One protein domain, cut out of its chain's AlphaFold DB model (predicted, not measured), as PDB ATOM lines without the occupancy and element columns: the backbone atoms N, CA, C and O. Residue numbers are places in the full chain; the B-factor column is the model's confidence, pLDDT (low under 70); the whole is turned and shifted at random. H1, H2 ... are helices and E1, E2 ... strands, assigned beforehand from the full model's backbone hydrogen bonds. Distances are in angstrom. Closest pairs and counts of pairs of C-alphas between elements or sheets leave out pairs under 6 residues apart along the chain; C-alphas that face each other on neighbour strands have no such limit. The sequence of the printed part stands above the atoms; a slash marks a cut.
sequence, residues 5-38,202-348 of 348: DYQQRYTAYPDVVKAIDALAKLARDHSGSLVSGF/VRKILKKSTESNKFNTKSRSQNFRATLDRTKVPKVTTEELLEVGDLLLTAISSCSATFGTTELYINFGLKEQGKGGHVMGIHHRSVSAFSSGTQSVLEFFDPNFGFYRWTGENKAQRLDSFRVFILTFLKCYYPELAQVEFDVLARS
ATOM      1  N   ASP A   5      54.443   5.897 -26.554       75.62
ATOM      2  CA  ASP A   5      55.687   6.515 -26.051       75.62
ATOM      3  C   ASP A   5      55.967   6.198 -24.569       75.62
ATOM      4  O   ASP A   5      57.112   6.243 -24.113       75.62
ATOM      5  N   TYR A   6      54.936   5.832 -23.797       81.62
ATOM      6  CA  TYR A   6      55.105   5.453 -22.393       81.62
ATOM      7  C   TYR A   6      55.892   4.152 -22.216       81.62
ATOM      8  O   TYR A   6      56.537   3.986 -21.185       81.62
ATOM      9  N   GLN A   7      55.858   3.237 -23.191       84.00
ATOM     10  CA  GLN A   7      56.551   1.951 -23.092       84.00
ATOM     11  C   GLN A   7      58.063   2.166 -23.052       84.00
ATOM     12  O   GLN A   7      58.739   1.631 -22.180       84.00
ATOM     13  N   GLN A   8      58.574   3.034 -23.930       80.88
ATOM     14  CA  GLN A   8      59.982   3.430 -23.934       80.88
ATOM     15  C   GLN A   8      60.339   4.205 -22.662       80.88
ATOM     16  O   GLN A   8      61.339   3.905 -22.007       80.88
ATOM     17  N   ARG A   9      59.491   5.159 -22.256       75.31
ATOM     18  CA  ARG A   9      59.727   5.983 -21.062       75.31
ATOM     19  C   ARG A   9      59.782   5.174 -19.767       75.31
ATOM     20  O   ARG A   9      60.592   5.471 -18.895       75.31
ATOM     21  N   TYR A  10      58.924   4.170 -19.631       79.06
ATOM     22  CA  TYR A  10      58.822   3.341 -18.433       79.06
ATOM     23  C   TYR A  10      59.445   1.956 -18.629       79.06
ATOM     24  O   TYR A  10      59.070   1.022 -17.928       79.06
ATOM     25  N   THR A  11      60.433   1.819 -19.522       81.44
ATOM     26  CA  THR A  11      61.147   0.547 -19.753       81.44
ATOM     27  C   THR A  11      61.720  -0.036 -18.450       81.44
ATOM     28  O   THR A  11      61.687  -1.244 -18.239       81.44
ATOM     29  N   ALA A  12      62.178   0.822 -17.527       77.56
ATOM     30  CA  ALA A  12      62.672   0.419 -16.205       77.56
ATOM     31  C   ALA A  12      61.564   0.014 -15.200       77.56
ATOM     32  O   ALA A  12      61.866  -0.447 -14.102       77.56
ATOM     33  N   TYR A  13      60.289   0.185 -15.560       80.81
ATOM     34  CA  TYR A  13      59.111  -0.080 -14.727       80.81
ATOM     35  C   TYR A  13      58.099  -0.962 -15.477       80.81
ATOM     36  O   TYR A  13      57.001  -0.505 -15.809       80.81
ATOM     37  N   PRO A  14      58.429  -2.241 -15.735       84.81
ATOM     38  CA  PRO A  14      57.580  -3.135 -16.525       84.81
ATOM     39  C   PRO A  14      56.168  -3.306 -15.941       84.81
ATOM     40  O   PRO A  14      55.207  -3.423 -16.697       84.81
ATOM     41  N   ASP A  15      56.012  -3.243 -14.616       84.75
ATOM     42  CA  ASP A  15      54.698  -3.310 -13.965       84.75
ATOM     43  C   ASP A  15      53.811  -2.099 -14.293       84.75
ATOM     44  O   ASP A  15      52.600  -2.244 -14.460       84.75
ATOM     45  N   VAL A  16      54.409  -0.909 -14.441       84.56
ATOM     46  CA  VAL A  16      53.696   0.309 -14.857       84.56
ATOM     47  C   VAL A  16      53.246   0.176 -16.305       84.56
ATOM     48  O   VAL A  16      52.079   0.411 -16.608       84.56
ATOM     49  N   VAL A  17      54.148  -0.259 -17.191       87.38
ATOM     50  CA  VAL A  17      53.828  -0.503 -18.606       87.38
ATOM     51  C   VAL A  17      52.671  -1.489 -18.726       87.38
ATOM     52  O   VAL A  17      51.679  -1.194 -19.384       87.38
ATOM     53  N   LYS A  18      52.742  -2.608 -18.002       90.19
ATOM     54  CA  LYS A  18      51.698  -3.633 -17.983       90.19
ATOM     55  C   LYS A  18      50.359  -3.115 -17.457       90.19
ATOM     56  O   LYS A  18      49.315  -3.487 -17.991       90.19
ATOM     57  N   ALA A  19      50.366  -2.271 -16.425       89.00
ATOM     58  CA  ALA A  19      49.147  -1.663 -15.901       89.00
ATOM     59  C   ALA A  19      48.488  -0.737 -16.935       89.00
ATOM     60  O   ALA A  19      47.283  -0.839 -17.157       89.00
ATOM     61  N   ILE A  20      49.278   0.110 -17.605       90.56
ATOM     62  CA  ILE A  20      48.788   0.997 -18.667       90.56
ATOM     63  C   ILE A  20      48.299   0.172 -19.868       90.56
ATOM     64  O   ILE A  20      47.223   0.451 -20.389       90.56
ATOM     65  N   ASP A  21      49.020  -0.880 -20.271       92.25
ATOM     66  CA  ASP A  21      48.617  -1.783 -21.359       92.25
ATOM     67  C   ASP A  21      47.262  -2.453 -21.064       92.25
ATOM     68  O   ASP A  21      46.391  -2.514 -21.937       92.25
ATOM     69  N   ALA A  22      47.064  -2.936 -19.830       91.75
ATOM     70  CA  ALA A  22      45.815  -3.558 -19.397       91.75
ATOM     71  C   ALA A  22      44.640  -2.571 -19.447       91.75
ATOM     72  O   ALA A  22      43.563  -2.916 -19.933       91.75
ATOM     73  N   LEU A  23      44.858  -1.326 -19.018       92.94
ATOM     74  CA  LEU A  23      43.852  -0.267 -19.082       92.94
ATOM     75  C   LEU A  23      43.577   0.212 -20.502       92.94
ATOM     76  O   LEU A  23      42.426   0.454 -20.858       92.94
ATOM     77  N   ALA A  24      44.605   0.299 -21.343       93.06
ATOM     78  CA  ALA A  24      44.451   0.598 -22.758       93.06
ATOM     79  C   ALA A  24      43.640  -0.493 -23.461       93.06
ATOM     80  O   ALA A  24      42.785  -0.185 -24.290       93.06
ATOM     81  N   LYS A  25      43.875  -1.767 -23.115       93.38
ATOM     82  CA  LYS A  25      43.060  -2.882 -23.601       93.38
ATOM     83  C   LYS A  25      41.617  -2.753 -23.116       93.38
ATOM     84  O   LYS A  25      40.724  -2.790 -23.952       93.38
ATOM     85  N   LEU A  26      41.400  -2.540 -21.819       91.81
ATOM     86  CA  LEU A  26      40.065  -2.359 -21.246       91.81
ATOM     87  C   LEU A  26      39.308  -1.209 -21.926       91.81
ATOM     88  O   LEU A  26      38.147  -1.363 -22.288       91.81
ATOM     89  N   ALA A  27      39.963  -0.067 -22.150       92.69
ATOM     90  CA  ALA A  27      39.366   1.049 -22.873       92.69
ATOM     91  C   ALA A  27      38.965   0.634 -24.296       92.69
ATOM     92  O   ALA A  27      37.828   0.879 -24.685       92.69
ATOM     93  N   ARG A  28      39.848  -0.043 -25.047       93.88
ATOM     94  CA  ARG A  28      39.553  -0.528 -26.409       93.88
ATOM     95  C   ARG A  28      38.396  -1.522 -26.455       93.88
ATOM     96  O   ARG A  28      37.537  -1.390 -27.321       93.88
ATOM     97  N   ASP A  29      38.352  -2.467 -25.519       90.88
ATOM     98  CA  ASP A  29      37.263  -3.447 -25.401       90.88
ATOM     99  C   ASP A  29      35.899  -2.749 -25.182       90.88
ATOM    100  O   ASP A  29      34.851  -3.288 -25.535       90.88
ATOM    101  N   HIS A  30      35.916  -1.515 -24.667       89.75
ATOM    102  CA  HIS A  30      34.750  -0.660 -24.458       89.75
ATOM    103  C   HIS A  30      34.802   0.622 -25.307       89.75
ATOM    104  O   HIS A  30      34.513   1.713 -24.818       89.75
ATOM    105  N   SER A  31      35.175   0.515 -26.589       91.12
ATOM    106  CA  SER A  31      35.095   1.602 -27.593       91.12
ATOM    107  C   SER A  31      35.841   2.905 -27.244       91.12
ATOM    108  O   SER A  31      35.599   3.958 -27.835       91.12
ATOM    109  N   GLY A  32      36.734   2.851 -26.266       92.81
ATOM    110  CA  GLY A  32      37.641   3.916 -25.881       92.81
ATOM    111  C   GLY A  32      39.023   3.714 -26.484       92.81
ATOM    112  O   GLY A  32      39.346   2.697 -27.096       92.81
ATOM    113  N   SER A  33      39.883   4.700 -26.284       94.31
ATOM    114  CA  SER A  33      41.268   4.666 -26.736       94.31
ATOM    115  C   SER A  33      42.172   5.316 -25.704       94.31
ATOM    116  O   SER A  33      41.798   6.311 -25.084       94.31
ATOM    117  N   LEU A  34      43.371   4.765 -25.523       94.00
ATOM    118  CA  LEU A  34      44.440   5.460 -24.817       94.00
ATOM    119  C   LEU A  34      45.001   6.540 -25.751       94.00
ATOM    120  O   LEU A  34      45.463   6.231 -26.846       94.00
ATOM    121  N   VAL A  35      44.979   7.795 -25.313       90.75
ATOM    122  CA  VAL A  35      45.607   8.922 -26.020       90.75
ATOM    123  C   VAL A  35      47.066   9.061 -25.599       90.75
ATOM    124  O   VAL A  35      47.928   9.285 -26.441       90.75
ATOM    125  N   SER A  36      47.351   8.924 -24.302       87.62
ATOM    126  CA  SER A  36      48.711   8.971 -23.761       87.62
ATOM    127  C   SER A  36      48.775   8.213 -22.442       87.62
ATOM    128  O   SER A  36      48.034   8.538 -21.517       87.62
ATOM    129  N   GLY A  37      49.678   7.238 -22.332       84.75
ATOM    130  CA  GLY A  37      49.992   6.576 -21.065       84.75
ATOM    131  C   GLY A  37      50.937   7.419 -20.218       84.75
ATOM    132  O   GLY A  37      51.843   8.066 -20.752       84.75
ATOM    133  N   PHE A  38      50.730   7.440 -18.905       79.50
ATOM    134  CA  PHE A  38      51.627   8.115 -17.972       79.50
ATOM    135  C   PHE A  38      51.451   7.582 -16.543       79.50
ATOM    136  O   PHE A  38      50.462   6.908 -16.274       79.50
ATOM    137  N   VAL A 202      20.143  12.801  -6.457       36.09
ATOM    138  CA  VAL A 202      20.711  13.737  -7.440       36.09
ATOM    139  C   VAL A 202      19.780  14.932  -7.657       36.09
ATOM    140  O   VAL A 202      20.239  16.071  -7.626       36.09
ATOM    141  N   ARG A 203      18.457  14.725  -7.769       32.19
ATOM    142  CA  ARG A 203      17.494  15.839  -7.842       32.19
ATOM    143  C   ARG A 203      17.454  16.666  -6.563       32.19
ATOM    144  O   ARG A 203      17.264  17.866  -6.675       32.19
ATOM    145  N   LYS A 204      17.643  16.090  -5.368       37.28
ATOM    146  CA  LYS A 204      17.732  16.850  -4.105       37.28
ATOM    147  C   LYS A 204      19.031  17.647  -4.008       37.28
ATOM    148  O   LYS A 204      18.981  18.771  -3.524       37.28
ATOM    149  N   ILE A 205      20.157  17.114  -4.488       38.97
ATOM    150  CA  ILE A 205      21.434  17.842  -4.580       38.97
ATOM    151  C   ILE A 205      21.301  18.999  -5.576       38.97
ATOM    152  O   ILE A 205      21.613  20.139  -5.237       38.97
ATOM    153  N   LEU A 206      20.740  18.733  -6.761       36.66
ATOM    154  CA  LEU A 206      20.443  19.757  -7.762       36.66
ATOM    155  C   LEU A 206      19.470  20.805  -7.195       36.66
ATOM    156  O   LEU A 206      19.789  21.985  -7.228       36.66
ATOM    157  N   LYS A 207      18.349  20.399  -6.581       33.88
ATOM    158  CA  LYS A 207      17.314  21.281  -6.004       33.88
ATOM    159  C   LYS A 207      17.807  22.102  -4.803       33.88
ATOM    160  O   LYS A 207      17.595  23.308  -4.761       33.88
ATOM    161  N   LYS A 208      18.551  21.521  -3.858       34.53
ATOM    162  CA  LYS A 208      19.151  22.299  -2.757       34.53
ATOM    163  C   LYS A 208      20.196  23.288  -3.270       34.53
ATOM    164  O   LYS A 208      20.236  24.416  -2.786       34.53
ATOM    165  N   SER A 209      20.987  22.913  -4.278       34.97
ATOM    166  CA  SER A 209      21.898  23.833  -4.971       34.97
ATOM    167  C   SER A 209      21.137  24.967  -5.675       34.97
ATOM    168  O   SER A 209      21.595  26.104  -5.642       34.97
ATOM    169  N   THR A 210      19.964  24.684  -6.260       35.62
ATOM    170  CA  THR A 210      19.100  25.692  -6.906       35.62
ATOM    171  C   THR A 210      18.499  26.711  -5.933       35.62
ATOM    172  O   THR A 210      18.301  27.868  -6.290       35.62
ATOM    173  N   GLU A 211      18.197  26.280  -4.706       34.34
ATOM    174  CA  GLU A 211      17.518  27.092  -3.689       34.34
ATOM    175  C   GLU A 211      18.510  27.917  -2.848       34.34
ATOM    176  O   GLU A 211      18.202  29.042  -2.456       34.34
ATOM    177  N   SER A 212      19.715  27.387  -2.598       32.94
ATOM    178  CA  SER A 212      20.754  28.042  -1.782       32.94
ATOM    179  C   SER A 212      21.686  28.962  -2.579       32.94
ATOM    180  O   SER A 212      22.151  29.970  -2.046       32.94
ATOM    181  N   ASN A 213      21.901  28.694  -3.870       29.83
ATOM    182  CA  ASN A 213      22.518  29.636  -4.796       29.83
ATOM    183  C   ASN A 213      21.417  30.223  -5.672       29.83
ATOM    184  O   ASN A 213      20.988  29.571  -6.619       29.83
ATOM    185  N   LYS A 214      20.976  31.460  -5.394       30.59
ATOM    186  CA  LYS A 214      20.159  32.231  -6.348       30.59
ATOM    187  C   LYS A 214      20.847  32.159  -7.709       30.59
ATOM    188  O   LYS A 214      21.890  32.780  -7.903       30.59
ATOM    189  N   PHE A 215      20.288  31.349  -8.602       36.44
ATOM    190  CA  PHE A 215      20.836  31.042  -9.910       36.44
ATOM    191  C   PHE A 215      21.141  32.316 -10.680       36.44
ATOM    192  O   PHE A 215      20.266  32.924 -11.297       36.44
ATOM    193  N   ASN A 216      22.402  32.724 -10.662       33.72
ATOM    194  CA  ASN A 216      22.847  33.780 -11.534       33.72
ATOM    195  C   ASN A 216      23.151  33.142 -12.887       33.72
ATOM    196  O   ASN A 216      24.226  32.583 -13.094       33.72
ATOM    197  N   THR A 217      22.210  33.253 -13.817       35.03
ATOM    198  CA  THR A 217      22.371  32.901 -15.237       35.03
ATOM    199  C   THR A 217      23.540  33.628 -15.921       35.03
ATOM    200  O   THR A 217      23.885  33.294 -17.049       35.03
ATOM    201  N   LYS A 218      24.201  34.590 -15.253       36.09
ATOM    202  CA  LYS A 218      25.447  35.227 -15.716       36.09
ATOM    203  C   LYS A 218      26.729  34.501 -15.272       36.09
ATOM    204  O   LYS A 218      27.803  34.841 -15.763       36.09
ATOM    205  N   SER A 219      26.652  33.528 -14.358       36.91
ATOM    206  CA  SER A 219      27.799  32.729 -13.907       36.91
ATOM    207  C   SER A 219      28.071  31.594 -14.895       36.91
ATOM    208  O   SER A 219      27.329  30.617 -14.941       36.91
ATOM    209  N   ARG A 220      29.150  31.705 -15.684       44.91
ATOM    210  CA  ARG A 220      29.590  30.707 -16.687       44.91
ATOM    211  C   ARG A 220      30.198  29.426 -16.081       44.91
ATOM    212  O   ARG A 220      30.900  28.698 -16.775       44.91
ATOM    213  N   SER A 221      29.985  29.198 -14.788       43.50
ATOM    214  CA  SER A 221      30.513  28.083 -14.005       43.50
ATOM    215  C   SER A 221      29.573  27.774 -12.838       43.50
ATOM    216  O   SER A 221      29.087  28.682 -12.162       43.50
ATOM    217  N   GLN A 222      29.311  26.493 -12.593       48.25
ATOM    218  CA  GLN A 222      28.554  25.985 -11.442       48.25
ATOM    219  C   GLN A 222      29.337  24.812 -10.866       48.25
ATOM    220  O   GLN A 222      29.907  24.091 -11.668       48.25
ATOM    221  N   ASN A 223      29.388  24.649  -9.539       46.91
ATOM    222  CA  ASN A 223      30.103  23.559  -8.864       46.91
ATOM    223  C   ASN A 223      29.096  22.639  -8.160       46.91
ATOM    224  O   ASN A 223      28.257  23.126  -7.404       46.91
ATOM    225  N   PHE A 224      29.208  21.326  -8.365       47.97
ATOM    226  CA  PHE A 224      28.379  20.316  -7.694       47.97
ATOM    227  C   PHE A 224      29.254  19.347  -6.920       47.97
ATOM    228  O   PHE A 224      30.106  18.735  -7.551       47.97
ATOM    229  N   ARG A 225      28.992  19.167  -5.615       48.84
ATOM    230  CA  ARG A 225      29.700  18.200  -4.767       48.84
ATOM    231  C   ARG A 225      28.787  17.083  -4.286       48.84
ATOM    232  O   ARG A 225      27.767  17.346  -3.654       48.84
ATOM    233  N   ALA A 226      29.176  15.844  -4.558       48.41
ATOM    234  CA  ALA A 226      28.589  14.652  -3.955       48.41
ATOM    235  C   ALA A 226      29.688  13.892  -3.217       48.41
ATOM    236  O   ALA A 226      30.798  13.778  -3.730       48.41
ATOM    237  N   THR A 227      29.389  13.423  -2.007       49.88
ATOM    238  CA  THR A 227      30.349  12.729  -1.154       49.88
ATOM    239  C   THR A 227      29.767  11.418  -0.661       49.88
ATOM    240  O   THR A 227      28.714  11.415  -0.030       49.88
ATOM    241  N   LEU A 228      30.475  10.320  -0.913       52.44
ATOM    242  CA  LEU A 228      30.247   9.043  -0.243       52.44
ATOM    243  C   LEU A 228      31.322   8.915   0.842       52.44
ATOM    244  O   LEU A 228      32.485   8.886   0.475       52.44
ATOM    245  N   ASP A 229      30.992   8.905   2.137       54.34
ATOM    246  CA  ASP A 229      31.969   8.748   3.238       54.34
ATOM    247  C   ASP A 229      31.789   7.386   3.915       54.34
ATOM    248  O   ASP A 229      30.709   7.068   4.419       54.34
ATOM    249  N   ARG A 230      32.849   6.568   3.912       53.41
ATOM    250  CA  ARG A 230      32.854   5.215   4.481       53.41
ATOM    251  C   ARG A 230      34.064   4.925   5.348       53.41
ATOM    252  O   ARG A 230      34.586   3.810   5.356       53.41
ATOM    253  N   THR A 231      34.462   5.884   6.170       52.44
ATOM    254  CA  THR A 231      35.513   5.713   7.194       52.44
ATOM    255  C   THR A 231      35.305   4.533   8.173       52.44
ATOM    256  O   THR A 231      36.188   4.266   8.983       52.44
ATOM    257  N   LYS A 232      34.180   3.794   8.105       41.16
ATOM    258  CA  LYS A 232      33.816   2.696   9.020       41.16
ATOM    259  C   LYS A 232      33.533   1.323   8.377       41.16
ATOM    260  O   LYS A 232      33.233   0.398   9.124       41.16
ATOM    261  N   VAL A 233      33.615   1.146   7.049       49.50
ATOM    262  CA  VAL A 233      33.333  -0.159   6.392       49.50
ATOM    263  C   VAL A 233      34.540  -0.625   5.563       49.50
ATOM    264  O   VAL A 233      35.040   0.158   4.762       49.50
ATOM    265  N   PRO A 234      35.051  -1.860   5.746       47.22
ATOM    266  CA  PRO A 234      36.407  -2.220   5.313       47.22
ATOM    267  C   PRO A 234      36.579  -2.578   3.826       47.22
ATOM    268  O   PRO A 234      37.720  -2.665   3.380       47.22
ATOM    269  N   LYS A 235      35.511  -2.814   3.048       56.97
ATOM    270  CA  LYS A 235      35.611  -3.126   1.606       56.97
ATOM    271  C   LYS A 235      34.410  -2.602   0.826       56.97
ATOM    272  O   LYS A 235      33.283  -2.716   1.300       56.97
ATOM    273  N   VAL A 236      34.664  -2.081  -0.375       59.03
ATOM    274  CA  VAL A 236      33.610  -1.661  -1.309       59.03
ATOM    275  C   VAL A 236      33.025  -2.884  -2.004       59.03
ATOM    276  O   VAL A 236      33.756  -3.726  -2.531       59.03
ATOM    277  N   THR A 237      31.704  -3.001  -1.973       65.69
ATOM    278  CA  THR A 237      30.958  -4.043  -2.686       65.69
ATOM    279  C   THR A 237      30.860  -3.715  -4.180       65.69
ATOM    280  O   THR A 237      31.143  -2.596  -4.611       65.69
ATOM    281  N   THR A 238      30.489  -4.692  -5.013       67.44
ATOM    282  CA  THR A 238      30.346  -4.430  -6.460       67.44
ATOM    283  C   THR A 238      29.160  -3.493  -6.721       67.44
ATOM    284  O   THR A 238      29.235  -2.638  -7.598       67.44
ATOM    285  N   GLU A 239      28.114  -3.605  -5.911       65.69
ATOM    286  CA  GLU A 239      26.893  -2.804  -5.926       65.69
ATOM    287  C   GLU A 239      27.178  -1.323  -5.637       65.69
ATOM    288  O   GLU A 239      26.664  -0.440  -6.314       65.69
ATOM    289  N   GLU A 240      28.064  -1.037  -4.686       64.75
ATOM    290  CA  GLU A 240      28.436   0.341  -4.335       64.75
ATOM    291  C   GLU A 240      29.330   0.989  -5.399       64.75
ATOM    292  O   GLU A 240      29.216   2.183  -5.671       64.75
ATOM    293  N   LEU A 241      30.209   0.213  -6.043       65.06
ATOM    294  CA  LEU A 241      30.954   0.716  -7.199       65.06
ATOM    295  C   LEU A 241      30.004   1.060  -8.347       65.06
ATOM    296  O   LEU A 241      30.169   2.115  -8.959       65.06
ATOM    297  N   LEU A 242      29.002   0.208  -8.602       66.38
ATOM    298  CA  LEU A 242      27.946   0.472  -9.582       66.38
ATOM    299  C   LEU A 242      27.222   1.789  -9.270       66.38
ATOM    300  O   LEU A 242      27.084   2.617 -10.168       66.38
ATOM    301  N   GLU A 243      26.871   2.038  -8.007       65.69
ATOM    302  CA  GLU A 243      26.239   3.292  -7.575       65.69
ATOM    303  C   GLU A 243      27.120   4.523  -7.857       65.69
ATOM    304  O   GLU A 243      26.646   5.525  -8.395       65.69
ATOM    305  N   VAL A 244      28.424   4.447  -7.569       68.00
ATOM    306  CA  VAL A 244      29.380   5.528  -7.867       68.00
ATOM    307  C   VAL A 244      29.455   5.811  -9.371       68.00
ATOM    308  O   VAL A 244      29.448   6.976  -9.783       68.00
ATOM    309  N   GLY A 245      29.509   4.763 -10.199       69.38
ATOM    310  CA  GLY A 245      29.481   4.909 -11.656       69.38
ATOM    311  C   GLY A 245      28.179   5.540 -12.150       69.38
ATOM    312  O   GLY A 245      28.208   6.430 -13.001       69.38
ATOM    313  N   ASP A 246      27.047   5.147 -11.575       69.25
ATOM    314  CA  ASP A 246      25.725   5.643 -11.959       69.25
ATOM    315  C   ASP A 246      25.532   7.106 -11.578       69.25
ATOM    316  O   ASP A 246      25.021   7.892 -12.379       69.25
ATOM    317  N   LEU A 247      26.010   7.507 -10.398       67.56
ATOM    318  CA  LEU A 247      26.034   8.904  -9.970       67.56
ATOM    319  C   LEU A 247      26.866   9.764 -10.923       67.56
ATOM    320  O   LEU A 247      26.410  10.828 -11.349       67.56
ATOM    321  N   LEU A 248      28.054   9.292 -11.307       73.44
ATOM    322  CA  LEU A 248      28.932  10.001 -12.233       73.44
ATOM    323  C   LEU A 248      28.283  10.185 -13.616       73.44
ATOM    324  O   LEU A 248      28.300  11.280 -14.181       73.44
ATOM    325  N   LEU A 249      27.672   9.137 -14.163       75.62
ATOM    326  CA  LEU A 249      27.016   9.192 -15.475       75.62
ATOM    327  C   LEU A 249      25.734  10.007 -15.453       75.62
ATOM    328  O   LEU A 249      25.439  10.726 -16.413       75.62
ATOM    329  N   THR A 250      24.992   9.931 -14.349       69.88
ATOM    330  CA  THR A 250      23.826  10.778 -14.114       69.88
ATOM    331  C   THR A 250      24.251  12.237 -14.054       69.88
ATOM    332  O   THR A 250      23.582  13.068 -14.665       69.88
ATOM    333  N   ALA A 251      25.377  12.560 -13.407       68.88
ATOM    334  CA  ALA A 251      25.930  13.911 -13.397       68.88
ATOM    335  C   ALA A 251      26.293  14.377 -14.817       68.88
ATOM    336  O   ALA A 251      25.819  15.424 -15.250       68.88
ATOM    337  N   ILE A 252      27.031  13.576 -15.597       74.19
ATOM    338  CA  ILE A 252      27.376  13.913 -16.991       74.19
ATOM    339  C   ILE A 252      26.109  14.147 -17.834       74.19
ATOM    340  O   ILE A 252      25.998  15.146 -18.554       74.19
ATOM    341  N   SER A 253      25.135  13.240 -17.741       71.81
ATOM    342  CA  SER A 253      23.905  13.275 -18.539       71.81
ATOM    343  C   SER A 253      22.987  14.428 -18.153       71.81
ATOM    344  O   SER A 253      22.562  15.183 -19.031       71.81
ATOM    345  N   SER A 254      22.724  14.583 -16.852       65.75
ATOM    346  CA  SER A 254      21.816  15.594 -16.304       65.75
ATOM    347  C   SER A 254      22.397  16.988 -16.460       65.75
ATOM    348  O   SER A 254      21.705  17.858 -16.968       65.75
ATOM    349  N   CYS A 255      23.676  17.205 -16.131       64.19
ATOM    350  CA  CYS A 255      24.298  18.516 -16.317       64.19
ATOM    351  C   CYS A 255      24.297  18.920 -17.799       64.19
ATOM    352  O   CYS A 255      23.924  20.045 -18.120       64.19
ATOM    353  N   SER A 256      24.604  17.996 -18.718       64.31
ATOM    354  CA  SER A 256      24.544  18.301 -20.157       64.31
ATOM    355  C   SER A 256      23.137  18.721 -20.605       64.31
ATOM    356  O   SER A 256      22.997  19.650 -21.395       64.31
ATOM    357  N   ALA A 257      22.095  18.030 -20.126       63.31
ATOM    358  CA  ALA A 257      20.710  18.300 -20.510       63.31
ATOM    359  C   ALA A 257      20.160  19.580 -19.863       63.31
ATOM    360  O   ALA A 257      19.536  20.394 -20.536       63.31
ATOM    361  N   THR A 258      20.407  19.774 -18.564       53.66
ATOM    362  CA  THR A 258      19.897  20.908 -17.787       53.66
ATOM    363  C   THR A 258      20.522  22.229 -18.213       53.66
ATOM    364  O   THR A 258      19.830  23.242 -18.241       53.66
ATOM    365  N   PHE A 259      21.813  22.240 -18.546       53.12
ATOM    366  CA  PHE A 259      22.520  23.487 -18.831       53.12
ATOM    367  C   PHE A 259      22.641  23.805 -20.323       53.12
ATOM    368  O   PHE A 259      23.144  24.873 -20.665       53.12
ATOM    369  N   GLY A 260      22.209  22.902 -21.215       56.34
ATOM    370  CA  GLY A 260      22.406  23.057 -22.663       56.34
ATOM    371  C   GLY A 260      23.881  23.239 -23.042       56.34
ATOM    372  O   GLY A 260      24.193  23.830 -24.072       56.34
ATOM    373  N   THR A 261      24.792  22.800 -22.170       59.34
ATOM    374  CA  THR A 261      26.214  23.135 -22.228       59.34
ATOM    375  C   THR A 261      26.930  22.317 -23.276       59.34
ATOM    376  O   THR A 261      26.734  21.102 -23.379       59.34
ATOM    377  N   THR A 262      27.835  22.976 -23.991       68.94
ATOM    378  CA  THR A 262      28.731  22.306 -24.928       68.94
ATOM    379  C   THR A 262      29.885  21.607 -24.217       68.94
ATOM    380  O   THR A 262      30.424  20.663 -24.783       68.94
ATOM    381  N   GLU A 263      30.234  21.985 -22.978       77.31
ATOM    382  CA  GLU A 263      31.370  21.411 -22.241       77.31
ATOM    383  C   GLU A 263      31.094  21.217 -20.737       77.31
ATOM    384  O   GLU A 263      30.530  22.083 -20.065       77.31
ATOM    385  N   LEU A 264      31.553  20.083 -20.200       80.94
ATOM    386  CA  LEU A 264      31.556  19.723 -18.783       80.94
ATOM    387  C   LEU A 264      32.956  19.279 -18.354       80.94
ATOM    388  O   LEU A 264      33.632  18.544 -19.072       80.94
ATOM    389  N   TYR A 265      33.340  19.657 -17.143       81.56
ATOM    390  CA  TYR A 265      34.620  19.373 -16.509       81.56
ATOM    391  C   TYR A 265      34.323  18.801 -15.124       81.56
ATOM    392  O   TYR A 265      33.663  19.457 -14.330       81.56
ATOM    393  N   ILE A 266      34.751  17.582 -14.825       82.06
ATOM    394  CA  ILE A 266      34.408  16.891 -13.579       82.06
ATOM    395  C   ILE A 266      35.693  16.460 -12.888       82.06
ATOM    396  O   ILE A 266      36.366  15.539 -13.352       82.06
ATOM    397  N   ASN A 267      36.035  17.107 -11.778       78.81
ATOM    398  CA  ASN A 267      37.034  16.559 -10.869       78.81
ATOM    399  C   ASN A 267      36.426  15.365 -10.149       78.81
ATOM    400  O   ASN A 267      35.306  15.443  -9.651       78.81
ATOM    401  N   PHE A 268      37.180  14.281 -10.076       80.19
ATOM    402  CA  PHE A 268      36.787  13.048  -9.424       80.19
ATOM    403  C   PHE A 268      37.833  12.697  -8.371       80.19
ATOM    404  O   PHE A 268      38.909  12.186  -8.678       80.19
ATOM    405  N   GLY A 269      37.541  13.064  -7.128       77.56
ATOM    406  CA  GLY A 269      38.373  12.805  -5.969       77.56
ATOM    407  C   GLY A 269      38.060  11.447  -5.351       77.56
ATOM    408  O   GLY A 269      36.904  11.114  -5.112       77.56
ATOM    409  N   LEU A 270      39.098  10.689  -5.031       76.75
ATOM    410  CA  LEU A 270      39.030   9.477  -4.229       76.75
ATOM    411  C   LEU A 270      39.832   9.675  -2.947       76.75
ATOM    412  O   LEU A 270      40.868  10.339  -2.940       76.75
ATOM    413  N   LYS A 271      39.401   9.044  -1.864       72.25
ATOM    414  CA  LYS A 271      40.232   8.804  -0.685       72.25
ATOM    415  C   LYS A 271      40.152   7.330  -0.349       72.25
ATOM    416  O   LYS A 271      39.060   6.780  -0.222       72.25
ATOM    417  N   GLU A 272      41.305   6.705  -0.195       67.81
ATOM    418  CA  GLU A 272      41.419   5.335   0.298       67.81
ATOM    419  C   GLU A 272      41.639   5.339   1.813       67.81
ATOM    420  O   GLU A 272      42.156   6.309   2.380       67.81
ATOM    421  N   GLN A 273      41.251   4.256   2.489       62.41
ATOM    422  CA  GLN A 273      41.438   4.156   3.938       62.41
ATOM    423  C   GLN A 273      42.928   4.249   4.297       62.41
ATOM    424  O   GLN A 273      43.752   3.477   3.816       62.41
ATOM    425  N   GLY A 274      43.282   5.220   5.145       63.00
ATOM    426  CA  GLY A 274      44.656   5.403   5.623       63.00
ATOM    427  C   GLY A 274      45.657   5.925   4.583       63.00
ATOM    428  O   GLY A 274      46.849   5.978   4.888       63.00
ATOM    429  N   LYS A 275      45.215   6.332   3.384       65.50
ATOM    430  CA  LYS A 275      46.080   6.907   2.338       65.50
ATOM    431  C   LYS A 275      45.694   8.354   2.022       65.50
ATOM    432  O   LYS A 275      44.632   8.846   2.402       65.50
ATOM    433  N   GLY A 276      46.595   9.057   1.333       65.56
ATOM    434  CA  GLY A 276      46.302  10.375   0.767       65.56
ATOM    435  C   GLY A 276      45.195  10.300  -0.291       65.56
ATOM    436  O   GLY A 276      44.927   9.237  -0.841       65.56
ATOM    437  N   GLY A 277      44.548  11.432  -0.577       72.88
ATOM    438  CA  GLY A 277      43.559  11.496  -1.655       72.88
ATOM    439  C   GLY A 277      44.196  11.313  -3.037       72.88
ATOM    440  O   GLY A 277      45.376  11.604  -3.220       72.88
ATOM    441  N   HIS A 278      43.398  10.882  -4.007       81.81
ATOM    442  CA  HIS A 278      43.718  10.845  -5.434       81.81
ATOM    443  C   HIS A 278      42.692  11.687  -6.189       81.81
ATOM    444  O   HIS A 278      41.544  11.771  -5.766       81.81
ATOM    445  N   VAL A 279      43.084  12.339  -7.280       82.44
ATOM    446  CA  VAL A 279      42.160  13.147  -8.089       82.44
ATOM    447  C   VAL A 279      42.341  12.796  -9.551       82.44
ATOM    448  O   VAL A 279      43.457  12.792 -10.057       82.44
ATOM    449  N   MET A 280      41.228  12.550 -10.224       89.75
ATOM    450  CA  MET A 280      41.127  12.324 -11.658       89.75
ATOM    451  C   MET A 280      40.266  13.411 -12.293       89.75
ATOM    452  O   MET A 280      39.529  14.121 -11.607       89.75
ATOM    453  N   GLY A 281      40.338  13.531 -13.613       90.38
ATOM    454  CA  GLY A 281      39.504  14.449 -14.375       90.38
ATOM    455  C   GLY A 281      38.668  13.724 -15.415       90.38
ATOM    456  O   GLY A 281      39.153  12.820 -16.090       90.38
ATOM    457  N   ILE A 282      37.436  14.178 -15.605       91.81
ATOM    458  CA  ILE A 282      36.603  13.823 -16.753       91.81
ATOM    459  C   ILE A 282      36.233  15.103 -17.487       91.81
ATOM    460  O   ILE A 282      35.829  16.086 -16.874       91.81
ATOM    461  N   HIS A 283      36.361  15.095 -18.805       90.31
ATOM    462  CA  HIS A 283      35.927  16.189 -19.658       90.31
ATOM    463  C   HIS A 283      34.950  15.644 -20.697       90.31
ATOM    464  O   HIS A 283      35.254  14.692 -21.413       90.31
ATOM    465  N   HIS A 284      33.758  16.225 -20.767       86.94
ATOM    466  CA  HIS A 284      32.742  15.864 -21.746       86.94
ATOM    467  C   HIS A 284      32.413  17.080 -22.599       86.94
ATOM    468  O   HIS A 284      31.996  18.108 -22.076       86.94
ATOM    469  N   ARG A 285      32.542  16.945 -23.917       84.44
ATOM    470  CA  ARG A 285      32.206  17.992 -24.876       84.44
ATOM    471  C   ARG A 285      31.195  17.491 -25.893       84.44
ATOM    472  O   ARG A 285      31.387  16.434 -26.485       84.44
ATOM    473  N   SER A 286      30.163  18.283 -26.152       76.44
ATOM    474  CA  SER A 286      29.248  18.112 -27.279       76.44
ATOM    475  C   SER A 286      29.583  19.120 -28.370       76.44
ATOM    476  O   SER A 286      29.564  20.328 -28.151       76.44
ATOM    477  N   VAL A 287      29.913  18.619 -29.554       65.56
ATOM    478  CA  VAL A 287      30.179  19.390 -30.765       65.56
ATOM    479  C   VAL A 287      28.959  19.254 -31.668       65.56
ATOM    480  O   VAL A 287      28.691  18.191 -32.224       65.56
ATOM    481  N   SER A 288      28.188  20.330 -31.813       55.69
ATOM    482  CA  SER A 288      27.158  20.384 -32.849       55.69
ATOM    483  C   SER A 288      27.850  20.569 -34.201       55.69
ATOM    484  O   SER A 288      28.411  21.635 -34.458       55.69
ATOM    485  N   ALA A 289      27.881  19.533 -35.045       51.53
ATOM    486  CA  ALA A 289      28.306  19.694 -36.429       51.53
ATOM    487  C   ALA A 289      27.121  20.243 -37.232       51.53
ATOM    488  O   ALA A 289      26.035  19.667 -37.207       51.53
ATOM    489  N   PHE A 290      27.334  21.341 -37.960       47.59
ATOM    490  CA  PHE A 290      26.304  22.049 -38.734       47.59
ATOM    491  C   PHE A 290      25.630  21.211 -39.843       47.59
ATOM    492  O   PHE A 290      24.708  21.710 -40.484       47.59
ATOM    493  N   SER A 291      26.041  19.961 -40.085       43.69
ATOM    494  CA  SER A 291      25.497  19.157 -41.188       43.69
ATOM    495  C   SER A 291      25.497  17.627 -41.025       43.69
ATOM    496  O   SER A 291      25.030  16.954 -41.938       43.69
ATOM    497  N   SER A 292      25.945  17.030 -39.910       48.06
ATOM    498  CA  SER A 292      25.985  15.551 -39.807       48.06
ATOM    499  C   SER A 292      25.970  14.987 -38.377       48.06
ATOM    500  O   SER A 292      26.708  14.060 -38.058       48.06
ATOM    501  N   GLY A 293      25.127  15.539 -37.504       55.81
ATOM    502  CA  GLY A 293      24.917  15.008 -36.153       55.81
ATOM    503  C   GLY A 293      25.839  15.600 -35.084       55.81
ATOM    504  O   GLY A 293      26.871  16.214 -35.352       55.81
ATOM    505  N   THR A 294      25.427  15.468 -33.824       59.06
ATOM    506  CA  THR A 294      26.194  15.962 -32.677       59.06
ATOM    507  C   THR A 294      27.299  14.968 -32.338       59.06
ATOM    508  O   THR A 294      27.071  13.984 -31.635       59.06
ATOM    509  N   GLN A 295      28.520  15.229 -32.797       70.44
ATOM    510  CA  GLN A 295      29.680  14.495 -32.307       70.44
ATOM    511  C   GLN A 295      29.942  14.917 -30.868       70.44
ATOM    512  O   GLN A 295      30.013  16.100 -30.558       70.44
ATOM    513  N   SER A 296      30.089  13.969 -29.955       78.75
ATOM    514  CA  SER A 296      30.531  14.296 -28.603       78.75
ATOM    515  C   SER A 296      31.793  13.513 -28.263       78.75
ATOM    516  O   SER A 296      32.067  12.447 -28.816       78.75
ATOM    517  N   VAL A 297      32.599  14.089 -27.385       87.88
ATOM    518  CA  VAL A 297      33.877  13.547 -26.944       87.88
ATOM    519  C   VAL A 297      33.809  13.428 -25.434       87.88
ATOM    520  O   VAL A 297      33.423  14.374 -24.751       87.88
ATOM    521  N   LEU A 298      34.155  12.253 -24.923       91.50
ATOM    522  CA  LEU A 298      34.323  12.017 -23.498       91.50
ATOM    523  C   LEU A 298      35.777  11.639 -23.247       91.50
ATOM    524  O   LEU A 298      36.319  10.758 -23.911       91.50
ATOM    525  N   GLU A 299      36.406  12.325 -22.312       93.62
ATOM    526  CA  GLU A 299      37.814  12.175 -21.986       93.62
ATOM    527  C   GLU A 299      37.956  11.908 -20.499       93.62
ATOM    528  O   GLU A 299      37.272  12.524 -19.684       93.62
ATOM    529  N   PHE A 300      38.863  11.006 -20.154       94.31
ATOM    530  CA  PHE A 300      39.180  10.648 -18.783       94.31
ATOM    531  C   PHE A 300      40.685  10.719 -18.581       94.31
ATOM    532  O   PHE A 300      41.457  10.218 -19.397       94.31
ATOM    533  N   PHE A 301      41.094  11.351 -17.494       92.81
ATOM    534  CA  PHE A 301      42.482  11.581 -17.153       92.81
ATOM    535  C   PHE A 301      42.724  11.105 -15.725       92.81
ATOM    536  O   PHE A 301      42.254  11.733 -14.774       92.81
ATOM    537  N   ASP A 302      43.468  10.009 -15.586       91.56
ATOM    538  CA  ASP A 302      43.988   9.567 -14.295       91.56
ATOM    539  C   ASP A 302      45.497   9.821 -14.232       91.56
ATOM    540  O   ASP A 302      46.232   9.179 -14.993       91.56
ATOM    541  N   PRO A 303      45.955  10.682 -13.299       85.00
ATOM    542  CA  PRO A 303      47.357  10.960 -13.023       85.00
ATOM    543  C   PRO A 303      48.334   9.764 -12.931       85.00
ATOM    544  O   PRO A 303      49.528   9.889 -13.189       85.00
ATOM    545  N   ASN A 304      47.848   8.590 -12.560       85.19
ATOM    546  CA  ASN A 304      48.640   7.384 -12.370       85.19
ATOM    547  C   ASN A 304      48.710   6.492 -13.610       85.19
ATOM    548  O   ASN A 304      49.573   5.612 -13.643       85.19
ATOM    549  N   PHE A 305      47.816   6.670 -14.589       87.62
ATOM    550  CA  PHE A 305      47.624   5.654 -15.627       87.62
ATOM    551  C   PHE A 305      47.445   6.158 -17.047       87.62
ATOM    552  O   PHE A 305      47.721   5.402 -17.980       87.62
ATOM    553  N   GLY A 306      46.932   7.362 -17.275       90.44
ATOM    554  CA  GLY A 306      46.700   7.741 -18.659       90.44
ATOM    555  C   GLY A 306      45.586   8.719 -18.931       90.44
ATOM    556  O   GLY A 306      44.738   9.042 -18.101       90.44
ATOM    557  N   PHE A 307      45.631   9.170 -20.174       91.62
ATOM    558  CA  PHE A 307      44.575   9.896 -20.830       91.62
ATOM    559  C   PHE A 307      43.826   8.956 -21.760       91.62
ATOM    560  O   PHE A 307      44.428   8.359 -22.654       91.62
ATOM    561  N   TYR A 308      42.515   8.897 -21.605       94.69
ATOM    562  CA  TYR A 308      41.628   8.034 -22.360       94.69
ATOM    563  C   TYR A 308      40.555   8.867 -23.047       94.69
ATOM    564  O   TYR A 308      40.119   9.895 -22.524       94.69
ATOM    565  N   ARG A 309      40.128   8.434 -24.231       94.06
ATOM    566  CA  ARG A 309      39.135   9.139 -25.036       94.06
ATOM    567  C   ARG A 309      38.142   8.175 -25.660       94.06
ATOM    568  O   ARG A 309      38.533   7.191 -26.285       94.06
ATOM    569  N   TRP A 310      36.874   8.550 -25.575       92.88
ATOM    570  CA  TRP A 310      35.771   7.965 -26.314       92.88
ATOM    571  C   TRP A 310      35.232   8.996 -27.303       92.88
ATOM    572  O   TRP A 310      34.867  10.117 -26.934       92.88
ATOM    573  N   THR A 311      35.166   8.595 -28.566       87.06
ATOM    574  CA  THR A 311      34.603   9.368 -29.674       87.06
ATOM    575  C   THR A 311      33.482   8.563 -30.309       87.06
ATOM    576  O   THR A 311      33.603   7.352 -30.453       87.06
ATOM    577  N   GLY A 312      32.391   9.212 -30.700       73.50
ATOM    578  CA  GLY A 312      31.322   8.558 -31.452       73.50
ATOM    579  C   GLY A 312      30.131   9.482 -31.646       73.50
ATOM    580  O   GLY A 312      30.067  10.538 -31.020       73.50
ATOM    581  N   GLU A 313      29.174   9.094 -32.478       64.81
ATOM    582  CA  GLU A 313      27.970   9.901 -32.725       64.81
ATOM    583  C   GLU A 313      26.867   9.612 -31.694       64.81
ATOM    584  O   GLU A 313      26.160  10.519 -31.261       64.81
ATOM    585  N   ASN A 314      26.772   8.371 -31.201       79.31
ATOM    586  CA  ASN A 314      25.773   7.985 -30.206       79.31
ATOM    587  C   ASN A 314      26.246   8.284 -28.770       79.31
ATOM    588  O   ASN A 314      27.164   7.648 -28.249       79.31
ATOM    589  N   LYS A 315      25.582   9.242 -28.112       77.25
ATOM    590  CA  LYS A 315      25.857   9.629 -26.719       77.25
ATOM    591  C   LYS A 315      25.609   8.488 -25.723       77.25
ATOM    592  O   LYS A 315      26.439   8.289 -24.841       77.25
ATOM    593  N   ALA A 316      24.497   7.761 -25.848       79.50
ATOM    594  CA  ALA A 316      24.104   6.724 -24.891       79.50
ATOM    595  C   ALA A 316      25.112   5.569 -24.885       79.50
ATOM    596  O   ALA A 316      25.695   5.265 -23.850       79.50
ATOM    597  N   GLN A 317      25.434   5.040 -26.070       82.12
ATOM    598  CA  GLN A 317      26.423   3.969 -26.218       82.12
ATOM    599  C   GLN A 317      27.792   4.363 -25.648       82.12
ATOM    600  O   GLN A 317      28.496   3.535 -25.066       82.12
ATOM    601  N   ARG A 318      28.186   5.633 -25.799       86.69
ATOM    602  CA  ARG A 318      29.457   6.125 -25.268       86.69
ATOM    603  C   ARG A 318      29.474   6.177 -23.747       86.69
ATOM    604  O   ARG A 318      30.465   5.776 -23.145       86.69
ATOM    605  N   LEU A 319      28.401   6.681 -23.144       84.75
ATOM    606  CA  LEU A 319      28.266   6.742 -21.692       84.75
ATOM    607  C   LEU A 319      28.214   5.339 -21.086       84.75
ATOM    608  O   LEU A 319      28.901   5.102 -20.099       84.75
ATOM    609  N   ASP A 320      27.511   4.400 -21.721       85.19
ATOM    610  CA  ASP A 320      27.489   2.998 -21.297       85.19
ATOM    611  C   ASP A 320      28.867   2.346 -21.414       85.19
ATOM    612  O   ASP A 320      29.331   1.674 -20.496       85.19
ATOM    613  N   SER A 321      29.583   2.585 -22.512       88.94
ATOM    614  CA  SER A 321      30.929   2.034 -22.679       88.94
ATOM    615  C   SER A 321      31.911   2.611 -21.650       88.94
ATOM    616  O   SER A 321      32.710   1.886 -21.056       88.94
ATOM    617  N   PHE A 322      31.809   3.913 -21.372       90.50
ATOM    618  CA  PHE A 322      32.585   4.561 -20.320       90.50
ATOM    619  C   PHE A 322      32.210   4.064 -18.919       90.50
ATOM    620  O   PHE A 322      33.106   3.884 -18.097       90.50
ATOM    621  N   ARG A 323      30.925   3.779 -18.654       87.06
ATOM    622  CA  ARG A 323      30.444   3.158 -17.407       87.06
ATOM    623  C   ARG A 323      31.222   1.893 -17.102       87.06
ATOM    624  O   ARG A 323      31.803   1.760 -16.031       87.06
ATOM    625  N   VAL A 324      31.258   0.968 -18.058       86.31
ATOM    626  CA  VAL A 324      31.906  -0.329 -17.851       86.31
ATOM    627  C   VAL A 324      33.407  -0.153 -17.621       86.31
ATOM    628  O   VAL A 324      33.965  -0.776 -16.713       86.31
ATOM    629  N   PHE A 325      34.043   0.751 -18.372       91.06
ATOM    630  CA  PHE A 325      35.444   1.105 -18.160       91.06
ATOM    631  C   PHE A 325      35.693   1.647 -16.746       91.06
ATOM    632  O   PHE A 325      36.524   1.085 -16.036       91.06
ATOM    633  N   ILE A 326      34.983   2.697 -16.312       87.25
ATOM    634  CA  ILE A 326      35.275   3.378 -15.041       87.25
ATOM    635  C   ILE A 326      34.979   2.485 -13.833       87.25
ATOM    636  O   ILE A 326      35.725   2.496 -12.858       87.25
ATOM    637  N   LEU A 327      33.946   1.647 -13.911       84.81
ATOM    638  CA  LEU A 327      33.626   0.681 -12.863       84.81
ATOM    639  C   LEU A 327      34.713  -0.382 -12.718       84.81
ATOM    640  O   LEU A 327      35.168  -0.671 -11.611       84.81
ATOM    641  N   THR A 328      35.160  -0.940 -13.844       84.81
ATOM    642  CA  THR A 328      36.235  -1.939 -13.859       84.81
ATOM    643  C   THR A 328      37.552  -1.317 -13.397       84.81
ATOM    644  O   THR A 328      38.286  -1.918 -12.615       84.81
ATOM    645  N   PHE A 329      37.817  -0.084 -13.822       87.69
ATOM    646  CA  PHE A 329      38.959   0.714 -13.404       87.69
ATOM    647  C   PHE A 329      38.995   0.907 -11.881       87.69
ATOM    648  O   PHE A 329      39.970   0.528 -11.235       87.69
ATOM    649  N   LEU A 330      37.910   1.414 -11.290       83.44
ATOM    650  CA  LEU A 330      37.811   1.628  -9.845       83.44
ATOM    651  C   LEU A 330      37.941   0.320  -9.064       83.44
ATOM    652  O   LEU A 330      38.695   0.258  -8.097       83.44
ATOM    653  N   LYS A 331      37.278  -0.747  -9.521       81.31
ATOM    654  CA  LYS A 331      37.335  -2.064  -8.876       81.31
ATOM    655  C   LYS A 331      38.750  -2.639  -8.825       81.31
ATOM    656  O   LYS A 331      39.135  -3.229  -7.819       81.31
ATOM    657  N   CYS A 332      39.500  -2.507  -9.915       80.88
ATOM    658  CA  CYS A 332      40.814  -3.131 -10.052       80.88
ATOM    659  C   CYS A 332      41.942  -2.291  -9.442       80.88
ATOM    660  O   CYS A 332      42.876  -2.860  -8.881       80.88
ATOM    661  N   TYR A 333      41.864  -0.963  -9.553       82.50
ATOM    662  CA  TYR A 333      42.970  -0.065  -9.206       82.50
ATOM    663  C   TYR A 333      42.732   0.739  -7.925       82.50
ATOM    664  O   TYR A 333      43.700   1.203  -7.330       82.50
ATOM    665  N   TYR A 334      41.483   0.834  -7.456       78.62
ATOM    666  CA  TYR A 334      41.110   1.513  -6.211       78.62
ATOM    667  C   TYR A 334      40.151   0.658  -5.348       78.62
ATOM    668  O   TYR A 334      39.066   1.114  -4.985       78.62
ATOM    669  N   PRO A 335      40.517  -0.590  -4.987       73.06
ATOM    670  CA  PRO A 335      39.622  -1.512  -4.273       73.06
ATOM    671  C   PRO A 335      39.319  -1.106  -2.816       73.06
ATOM    672  O   PRO A 335      38.350  -1.588  -2.230       73.06
ATOM    673  N   GLU A 336      40.137  -0.234  -2.219       71.62
ATOM    674  CA  GLU A 336      40.034   0.234  -0.822       71.62
ATOM    675  C   GLU A 336      39.399   1.633  -0.716       71.62
ATOM    676  O   GLU A 336      39.703   2.420   0.187       71.62
ATOM    677  N   LEU A 337      38.537   1.966  -1.675       68.69
ATOM    678  CA  LEU A 337      37.906   3.273  -1.790       68.69
ATOM    679  C   LEU A 337      37.015   3.576  -0.573       68.69
ATOM    680  O   LEU A 337      35.980   2.955  -0.353       68.69
ATOM    681  N   ALA A 338      37.424   4.554   0.232       65.12
ATOM    682  CA  ALA A 338      36.721   4.971   1.445       65.12
ATOM    683  C   ALA A 338      35.772   6.132   1.180       65.12
ATOM    684  O   ALA A 338      34.710   6.223   1.791       65.12
ATOM    685  N   GLN A 339      36.185   7.048   0.306       67.88
ATOM    686  CA  GLN A 339      35.392   8.213  -0.019       67.88
ATOM    687  C   GLN A 339      35.546   8.622  -1.474       67.88
ATOM    688  O   GLN A 339      36.635   8.565  -2.040       67.88
ATOM    689  N   VAL A 340      34.430   9.053  -2.049       67.25
ATOM    690  CA  VAL A 340      34.344   9.592  -3.403       67.25
ATOM    691  C   VAL A 340      33.829  11.010  -3.328       67.25
ATOM    692  O   VAL A 340      32.882  11.277  -2.596       67.25
ATOM    693  N   GLU A 341      34.439  11.902  -4.094       69.31
ATOM    694  CA  GLU A 341      34.031  13.285  -4.253       69.31
ATOM    695  C   GLU A 341      33.991  13.638  -5.743       69.31
ATOM    696  O   GLU A 341      34.879  13.256  -6.500       69.31
ATOM    697  N   PHE A 342      32.978  14.383  -6.172       69.06
ATOM    698  CA  PHE A 342      32.926  14.939  -7.525       69.06
ATOM    699  C   PHE A 342      32.819  16.451  -7.430       69.06
ATOM    700  O   PHE A 342      32.045  16.904  -6.604       69.06
ATOM    701  N   ASP A 343      33.520  17.202  -8.276       67.25
ATOM    702  CA  ASP A 343      33.221  18.614  -8.530       67.25
ATOM    703  C   ASP A 343      32.940  18.789 -10.018       67.25
ATOM    704  O   ASP A 343      33.840  18.635 -10.843       67.25
ATOM    705  N   VAL A 344      31.695  19.097 -10.376       66.69
ATOM    706  CA  VAL A 344      31.299  19.326 -11.775       66.69
ATOM    707  C   VAL A 344      31.287  20.815 -12.068       66.69
ATOM    708  O   VAL A 344      30.598  21.537 -11.367       66.69
ATOM    709  N   LEU A 345      31.971  21.227 -13.132       67.44
ATOM    710  CA  LEU A 345      32.012  22.555 -13.727       67.44
ATOM    711  C   LEU A 345      31.429  22.497 -15.147       67.44
ATOM    712  O   LEU A 345      31.863  21.692 -15.966       67.44
ATOM    713  N   ALA A 346      30.465  23.362 -15.459       64.44
ATOM    714  CA  ALA A 346      29.787  23.387 -16.758       64.44
ATOM    715  C   ALA A 346      29.982  24.727 -17.485       64.44
ATOM    716  O   ALA A 346      29.945  25.778 -16.841       64.44
ATOM    717  N   ARG A 347      30.163  24.690 -18.814       61.94
ATOM    718  CA  ARG A 347      30.329  25.867 -19.685       61.94
ATOM    719  C   ARG A 347      29.355  25.815 -20.865       61.94
ATOM    720  O   ARG A 347      29.321  24.831 -21.605       61.94
ATOM    721  N   SER A 348      28.566  26.881 -21.015       57.59
ATOM    722  CA  SER A 348      27.608  27.079 -22.114       57.59
ATOM    723  C   SER A 348      28.311  27.497 -23.395       57.59
ATOM    724  O   SER A 348      29.003  28.547 -23.327       57.59
TER     725      SER A 348
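Overview. This is residues 5 to 38 and 202 to 348 of the 348 residues of an uncharacterized protein of Vitiosangium sp. GDMCC 1.1324 (UniProt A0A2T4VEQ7). One twisted sheet of seven strands is covered on one face by the helices H2, H5 and H4, with H5 between the other two, and no named helix covers its other face: two layers. H3 sits by the edge strand E2, while H1 lies out past the opposite edge, E1. The printed part has 181 residues, with five named helices and seven named strands, in the order H1 H2 E1 H3 E2 H4 E3 E4 E5 E6 H5 E7. The class is mixed, and the sheet runs E1 E6 E5 E4 E3 E7 E2, all antiparallel. The whole is compact, with a radius of gyration of the C-alphas of 17.2 A, and flat, spanning 53 by 50 by 26 A.

Arrangement. Start with H1, residues 5 to 9, close but not clearly touching H2, residues 14 to 29; their closest C-alphas, Gln 7 and Val 17, are 5.8 A apart. H2 lies over E1, residues 32 to 36, at a height of 9.7 A over the sheet. E1 neighbours E6, residues 306 to 312, with N 33 and O 309 at 2.8 A. Past the cut, H3, residues 202 to 212, only just touches H4, residues 238 to 259, with 3 pairs of C-alphas within 8 A, the closest Val 202 and Leu 247 at 7.6 A. E2, residues 223 to 229, H4 and E3, residues 263 to 272, form a split strand-helix-strand unit, its two strands running the same way with E7, residues 337 to 347, between them; the crossover is right-handed. Look for N 228 and O 340 at 3.1 A between E2 and E7, and N 267 and O 343 at 2.8 A between E3 and E7. H4 lies over E3 and E7, at a height of 8.8 A. E3, E4, residues 277 to 288, E5, residues 294 to 302, and E6 form a meander of successive hairpins, with N 266 and O 282, N 297 and O 285, and N 308 and O 300 each at 2.8 A. H5, residues 315 to 333, touches H4, with C-alphas of Gly 245 and Leu 327 closest at 6.0 A, opposite ways at a steep tilt of 37 degrees, only just past shallow. In all five helices every O i to N i+4 pair is within hydrogen-bond range.

Along the chain. Find C-alpha 5 at (55.687, 6.515, -26.051), where H1 begins. H4 runs 31.5 A from C-alpha 238 at (30.346, -4.430, -6.460), E4 36.3 A, and E7 29.8 A to C-alpha 347 at (30.329, 25.867, -19.685).

Size, cuts and confidence. The farthest C-alphas, Ala 12 and Lys 214, are 54.0 A apart. Residues 39 to 201 are not printed, and C-alphas 38 and 202 are 33.1 A apart. Of the links printed whole, none is long. Mean pLDDT of the printed part is 70.8; 83 residues are under 70, among them 202 to 247.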